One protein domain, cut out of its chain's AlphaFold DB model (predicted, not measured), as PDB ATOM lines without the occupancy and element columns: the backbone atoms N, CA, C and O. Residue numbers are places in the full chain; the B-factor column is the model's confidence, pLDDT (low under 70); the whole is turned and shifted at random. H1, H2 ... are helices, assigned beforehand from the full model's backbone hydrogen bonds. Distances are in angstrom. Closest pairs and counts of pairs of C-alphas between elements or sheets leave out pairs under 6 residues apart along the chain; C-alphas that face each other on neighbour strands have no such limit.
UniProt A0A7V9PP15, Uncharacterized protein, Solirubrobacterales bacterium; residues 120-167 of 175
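Overview. This is residues 120 to 167 of the 175 residues of an uncharacterized protein of Solirubrobacterales bacterium (UniProt A0A7V9PP15). Two long, nearly straight helices, H1 and then H2, lie side by side and run opposite ways as a helical hairpin, joined by a tight link at one end. The pairing is thin, and both ends of the printed part lie at the end away from the link. The 48 printed residues hold two named helices and no named strand, class all helix. The whole is a loose rod, with a radius of gyration of the C-alphas of 12.1 A and spans of 37 by 18 by 6 A.

Arrangement. H1, residues 120 to 141, and H2, residues 146 to 167, only just touch, with 3 pairs of C-alphas within 8 A. The closest C-alphas are those of Ser 136 and Glu 149, 6.8 A apart. H1 touches H2 with residues 132 to 139 alone, and H2 touches H1 with residues 149 to 153 alone. Their lines stand at a shallow tilt of 6 degrees, opposite ways. Every O i to N i+4 pair is within hydrogen-bond range in H2, and 17 of 18 in H1.

Along the chain. H1 runs 33.0 A from C-alpha 120 at (17.811, -59.225, 33.054) to C-alpha 141. H2 runs 32.1 A from C-alpha 146 to C-alpha 167 at (7.018, -62.633, 35.356).

Size, cuts and confidence. The C-alphas of Gly 143 and Ala 167, the two farthest apart, are 37.3 A apart. The printed part has no cut. Residues 161 to 167 have pLDDT under 70.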
ATOM      1  N   GLY A 120      17.684 -58.524  34.336       80.25
ATOM      2  CA  GLY A 120      17.811 -59.225  33.054       80.25
ATOM      3  C   GLY A 120      16.873 -58.654  31.988       80.25
ATOM      4  O   GLY A 120      17.263 -58.548  30.832       80.25
ATOM      5  N   LEU A 121      15.687 -58.194  32.401       78.50
ATOM      6  CA  LEU A 121      14.705 -57.549  31.525       78.50
ATOM      7  C   LEU A 121      15.007 -56.066  31.278       78.50
ATOM      8  O   LEU A 121      14.429 -55.467  30.380       78.50
ATOM      9  N   LEU A 122      15.910 -55.451  32.053       80.75
ATOM     10  CA  LEU A 122      16.233 -54.031  31.895       80.75
ATOM     11  C   LEU A 122      16.836 -53.746  30.517       80.75
ATOM     12  O   LEU A 122      16.574 -52.698  29.937       80.75
ATOM     13  N   ARG A 123      17.637 -54.679  29.992       80.81
ATOM     14  CA  ARG A 123      18.185 -54.561  28.641       80.81
ATOM     15  C   ARG A 123      17.071 -54.543  27.599       80.81
ATOM     16  O   ARG A 123      17.067 -53.652  26.760       80.81
ATOM     17  N   ASP A 124      16.126 -55.470  27.708       82.56
ATOM     18  CA  ASP A 124      14.989 -55.564  26.793       82.56
ATOM     19  C   ASP A 124      14.128 -54.296  26.850       82.56
ATOM     20  O   ASP A 124      13.759 -53.768  25.808       82.56
ATOM     21  N   ASP A 125      13.875 -53.753  28.046       80.81
ATOM     22  CA  ASP A 125      13.144 -52.492  28.228       80.81
ATOM     23  C   ASP A 125      13.879 -51.297  27.586       80.81
ATOM     24  O   ASP A 125      13.251 -50.447  26.948       80.81
ATOM     25  N   ILE A 126      15.209 -51.220  27.734       85.19
ATOM     26  CA  ILE A 126      16.033 -50.169  27.113       85.19
ATOM     27  C   ILE A 126      16.009 -50.296  25.590       85.19
ATOM     28  O   ILE A 126      15.838 -49.292  24.894       85.19
ATOM     29  N   ASP A 127      16.189 -51.508  25.073       86.56
ATOM     30  CA  ASP A 127      16.208 -51.769  23.638       86.56
ATOM     31  C   ASP A 127      14.828 -51.489  23.025       86.56
ATOM     32  O   ASP A 127      14.744 -50.804  22.006       86.56
ATOM     33  N   LEU A 128      13.741 -51.886  23.696       86.44
ATOM     34  CA  LEU A 128      12.370 -51.599  23.272       86.44
ATOM     35  C   LEU A 128      12.093 -50.095  23.214       86.44
ATOM     36  O   LEU A 128      11.526 -49.609  22.236       86.44
ATOM     37  N   ARG A 129      12.529 -49.339  24.230       85.38
ATOM     38  CA  ARG A 129      12.384 -47.879  24.246       85.38
ATOM     39  C   ARG A 129      13.152 -47.227  23.099       85.38
ATOM     40  O   ARG A 129      12.593 -46.394  22.394       85.38
ATOM     41  N   ARG A 130      14.403 -47.638  22.873       88.75
ATOM     42  CA  ARG A 130      15.220 -47.146  21.752       88.75
ATOM     43  C   ARG A 130      14.593 -47.470  20.399       88.75
ATOM     44  O   ARG A 130      14.630 -46.638  19.499       88.75
ATOM     45  N   MET A 131      14.021 -48.665  20.251       88.44
ATOM     46  CA  MET A 131      13.292 -49.054  19.044       88.44
ATOM     47  C   MET A 131      12.050 -48.185  18.840       88.44
ATOM     48  O   MET A 131      11.838 -47.710  17.729       88.44
ATOM     49  N   GLY A 132      11.272 -47.940  19.897       88.44
ATOM     50  CA  GLY A 132      10.123 -47.035  19.858       88.44
ATOM     51  C   GLY A 132      10.518 -45.625  19.417       88.44
ATOM     52  O   GLY A 132       9.965 -45.118  18.450       88.44
ATOM     53  N   GLU A 133      11.545 -45.045  20.044       90.94
ATOM     54  CA  GLU A 133      12.079 -43.719  19.693       90.94
ATOM     55  C   GLU A 133      12.567 -43.660  18.231       90.94
ATOM     56  O   GLU A 133      12.284 -42.699  17.514       90.94
ATOM     57  N   ALA A 134      13.256 -44.701  17.750       93.00
ATOM     58  CA  ALA A 134      13.710 -44.777  16.362       93.00
ATOM     59  C   ALA A 134      12.548 -44.905  15.361       93.00
ATOM     60  O   ALA A 134      12.595 -44.302  14.290       93.00
ATOM     61  N   ILE A 135      11.511 -45.681  15.692       91.56
ATOM     62  CA  ILE A 135      10.335 -45.877  14.835       91.56
ATOM     63  C   ILE A 135       9.480 -44.607  14.788       91.56
ATOM     64  O   ILE A 135       9.102 -44.196  13.692       91.56
ATOM     65  N   SER A 136       9.263 -43.938  15.923       89.38
ATOM     66  CA  SER A 136       8.614 -42.620  15.970       89.38
ATOM     67  C   SER A 136       9.344 -41.601  15.093       89.38
ATOM     68  O   SER A 136       8.731 -40.966  14.240       89.38
ATOM     69  N   ALA A 137      10.678 -41.538  15.168       92.75
ATOM     70  CA  ALA A 137      11.456 -40.646  14.307       92.75
ATOM     71  C   ALA A 137      11.302 -40.955  12.798       92.75
ATOM     72  O   ALA A 137      11.367 -40.054  11.959       92.75
ATOM     73  N   ILE A 138      11.100 -42.226  12.426       95.06
ATOM     74  CA  ILE A 138      10.798 -42.624  11.041       95.06
ATOM     75  C   ILE A 138       9.384 -42.176  10.658       95.06
ATOM     76  O   ILE A 138       9.191 -41.655   9.558       95.06
ATOM     77  N   PHE A 139       8.404 -42.358  11.542       93.62
ATOM     78  CA  PHE A 139       7.023 -41.940  11.306       93.62
ATOM     79  C   PHE A 139       6.931 -40.436  11.058       93.62
ATOM     80  O   PHE A 139       6.375 -40.033  10.032       93.62
ATOM     81  N   ASP A 140       7.599 -39.639  11.889       92.62
ATOM     82  CA  ASP A 140       7.730 -38.193  11.709       92.62
ATOM     83  C   ASP A 140       8.345 -37.844  10.350       92.62
ATOM     84  O   ASP A 140       7.797 -37.053   9.577       92.62
ATOM     85  N   ARG A 141       9.473 -38.479  10.008       96.12
ATOM     86  CA  ARG A 141      10.196 -38.209   8.758       96.12
ATOM     87  C   ARG A 141       9.366 -38.508   7.511       96.12
ATOM     88  O   ARG A 141       9.537 -37.841   6.491       96.12
ATOM     89  N   HIS A 142       8.520 -39.529   7.569       96.38
ATOM     90  CA  HIS A 142       7.722 -39.984   6.434       96.38
ATOM     91  C   HIS A 142       6.285 -39.445   6.446       96.38
ATOM     92  O   HIS A 142       5.502 -39.817   5.572       96.38
ATOM     93  N   GLY A 143       5.939 -38.556   7.385       94.81
ATOM     94  CA  GLY A 143       4.599 -37.979   7.489       94.81
ATOM     95  C   GLY A 143       3.528 -39.031   7.772       94.81
ATOM     96  O   GLY A 143       2.404 -38.925   7.277       94.81
ATOM     97  N   VAL A 144       3.888 -40.080   8.515       94.50
ATOM     98  CA  VAL A 144       2.942 -41.117   8.923       94.50
ATOM     99  C   VAL A 144       1.868 -40.466   9.803       94.50
ATOM    100  O   VAL A 144       2.198 -39.681  10.690       94.50
ATOM    101  N   PRO A 145       0.574 -40.755   9.580       93.62
ATOM    102  CA  PRO A 145      -0.483 -40.170  10.392       93.62
ATOM    103  C   PRO A 145      -0.307 -40.511  11.874       93.62
ATOM    104  O   PRO A 145      -0.117 -41.677  12.213       93.62
ATOM    105  N   PHE A 146      -0.498 -39.521  12.750       86.50
ATOM    106  CA  PHE A 146      -0.399 -39.665  14.210       86.50
ATOM    107  C   PHE A 146      -1.168 -40.877  14.760       86.50
ATOM    108  O   PHE A 146      -0.694 -41.579  15.641       86.50
ATOM    109  N   LYS A 147      -2.326 -41.207  14.176       91.69
ATOM    110  CA  LYS A 147      -3.125 -42.375  14.580       91.69
ATOM    111  C   LYS A 147      -2.399 -43.716  14.390       91.69
ATOM    112  O   LYS A 147      -2.649 -44.664  15.127       91.69
ATOM    113  N   ALA A 148      -1.536 -43.830  13.382       89.38
ATOM    114  CA  ALA A 148      -0.736 -45.035  13.171       89.38
ATOM    115  C   ALA A 148       0.414 -45.130  14.188       89.38
ATOM    116  O   ALA A 148       0.709 -46.227  14.658       89.38
ATOM    117  N   GLU A 149       1.000 -43.993  14.569       87.19
ATOM    118  CA  GLU A 149       1.964 -43.911  15.668       87.19
ATOM    119  C   GLU A 149       1.332 -44.276  17.011       87.19
ATOM    120  O   GLU A 149       1.843 -45.136  17.721       87.19
ATOM    121  N   GLU A 150       0.175 -43.697  17.319       88.44
ATOM    122  CA  GLU A 150      -0.584 -43.969  18.539       88.44
ATOM    123  C   GLU A 150      -0.928 -45.461  18.665       88.44
ATOM    124  O   GLU A 150      -0.682 -46.072  19.703       88.44
ATOM    125  N   ASN A 151      -1.410 -46.082  17.581       90.31
ATOM    126  CA  ASN A 151      -1.681 -47.521  17.556       90.31
ATOM    127  C   ASN A 151      -0.417 -48.359  17.800       90.31
ATOM    128  O   ASN A 151      -0.478 -49.392  18.469       90.31
ATOM    129  N   PHE A 152       0.722 -47.939  17.246       89.12
ATOM    130  CA  PHE A 152       1.995 -48.629  17.429       89.12
ATOM    131  C   PHE A 152       2.488 -48.532  18.881       89.12
ATOM    132  O   PHE A 152       2.859 -49.548  19.470       89.12
ATOM    133  N   LEU A 153       2.432 -47.342  19.484       85.88
ATOM    134  CA  LEU A 153       2.802 -47.133  20.885       85.88
ATOM    135  C   LEU A 153       1.875 -47.903  21.836       85.88
ATOM    136  O   LEU A 153       2.358 -48.575  22.745       85.88
ATOM    137  N   ALA A 154       0.565 -47.903  21.577       87.50
ATOM    138  CA  ALA A 154      -0.400 -48.675  22.360       87.50
ATOM    139  C   ALA A 154      -0.125 -50.192  22.299       87.50
ATOM    140  O   ALA A 154      -0.227 -50.892  23.310       87.50
ATOM    141  N   ALA A 155       0.268 -50.710  21.131       87.88
ATOM    142  CA  ALA A 155       0.656 -52.112  20.984       87.88
ATOM    143  C   ALA A 155       1.931 -52.446  21.783       87.88
ATOM    144  O   ALA A 155       1.986 -53.482  22.446       87.88
ATOM    145  N   LEU A 156       2.930 -51.555  21.776       84.31
ATOM    146  CA  LEU A 156       4.152 -51.710  22.572       84.31
ATOM    147  C   LEU A 156       3.880 -51.705  24.082       84.31
ATOM    148  O   LEU A 156       4.463 -52.505  24.819       84.31
ATOM    149  N   GLU A 157       2.991 -50.832  24.558       81.31
ATOM    150  CA  GLU A 157       2.609 -50.782  25.972       81.31
ATOM    151  C   GLU A 157       1.874 -52.050  26.417       81.31
ATOM    152  O   GLU A 157       2.161 -52.586  27.491       81.31
ATOM    153  N   SER A 158       0.981 -52.578  25.573       82.00
ATOM    154  CA  SER A 158       0.268 -53.831  25.840       82.00
ATOM    155  C   SER A 158       1.230 -55.015  26.017       82.00
ATOM    156  O   SER A 158       1.124 -55.766  26.992       82.00
ATOM    157  N   GLU A 159       2.233 -55.124  25.144       78.81
ATOM    158  CA  GLU A 159       3.276 -56.154  25.214       78.81
ATOM    159  C   GLU A 159       4.118 -56.028  26.500       78.81
ATOM    160  O   GLU A 159       4.462 -57.025  27.144       78.81
ATOM    161  N   ARG A 160       4.409 -54.794  26.935       72.62
ATOM    162  CA  ARG A 160       5.170 -54.524  28.164       72.62
ATOM    163  C   ARG A 160       4.406 -54.932  29.423       72.62
ATOM    164  O   ARG A 160       4.989 -55.538  30.327       72.62
ATOM    165  N   VAL A 161       3.104 -54.645  29.482       69.62
ATOM    166  CA  VAL A 161       2.231 -55.073  30.588       69.62
ATOM    167  C   VAL A 161       2.152 -56.596  30.651       69.62
ATOM    168  O   VAL A 161       2.251 -57.167  31.740       69.62
ATOM    169  N   TRP A 162       2.052 -57.266  29.500       62.59
ATOM    170  CA  TRP A 162       2.023 -58.726  29.438       62.59
ATOM    171  C   TRP A 162       3.331 -59.352  29.946       62.59
ATOM    172  O   TRP A 162       3.302 -60.227  30.814       62.59
ATOM    173  N   ARG A 163       4.492 -58.836  29.519       66.88
ATOM    174  CA  ARG A 163       5.809 -59.300  30.001       66.88
ATOM    175  C   ARG A 163       6.030 -59.030  31.492       66.88
ATOM    176  O   ARG A 163       6.572 -59.880  32.198       66.88
ATOM    177  N   GLY A 164       5.570 -57.881  31.995       63.06
ATOM    178  CA  GLY A 164       5.638 -57.531  33.418       63.06
ATOM    179  C   GLY A 164       4.693 -58.351  34.307       63.06
ATOM    180  O   GLY A 164       5.024 -58.634  35.462       63.06
ATOM    181  N   GLY A 165       3.534 -58.754  33.777       58.97
ATOM    182  CA  GLY A 165       2.551 -59.606  34.450       58.97
ATOM    183  C   GLY A 165       2.951 -61.082  34.476       58.97
ATOM    184  O   GLY A 165       2.901 -61.706  35.532       58.97
ATOM    185  N   SER A 166       3.442 -61.621  33.358       55.28
ATOM    186  CA  SER A 166       3.823 -63.037  33.241       55.28
ATOM    187  C   SER A 166       5.018 -63.403  34.140       55.28
ATOM    188  O   SER A 166       5.065 -64.480  34.733       55.28
ATOM    189  N   ALA A 167       5.938 -62.458  34.383       53.34
ATOM    190  CA  ALA A 167       7.018 -62.633  35.356       53.34
ATOM    191  C   ALA A 167       6.528 -62.796  36.816       53.34
ATOM    192  O   ALA A 167       7.258 -63.348  37.640       53.34
TER     193      ALA A 167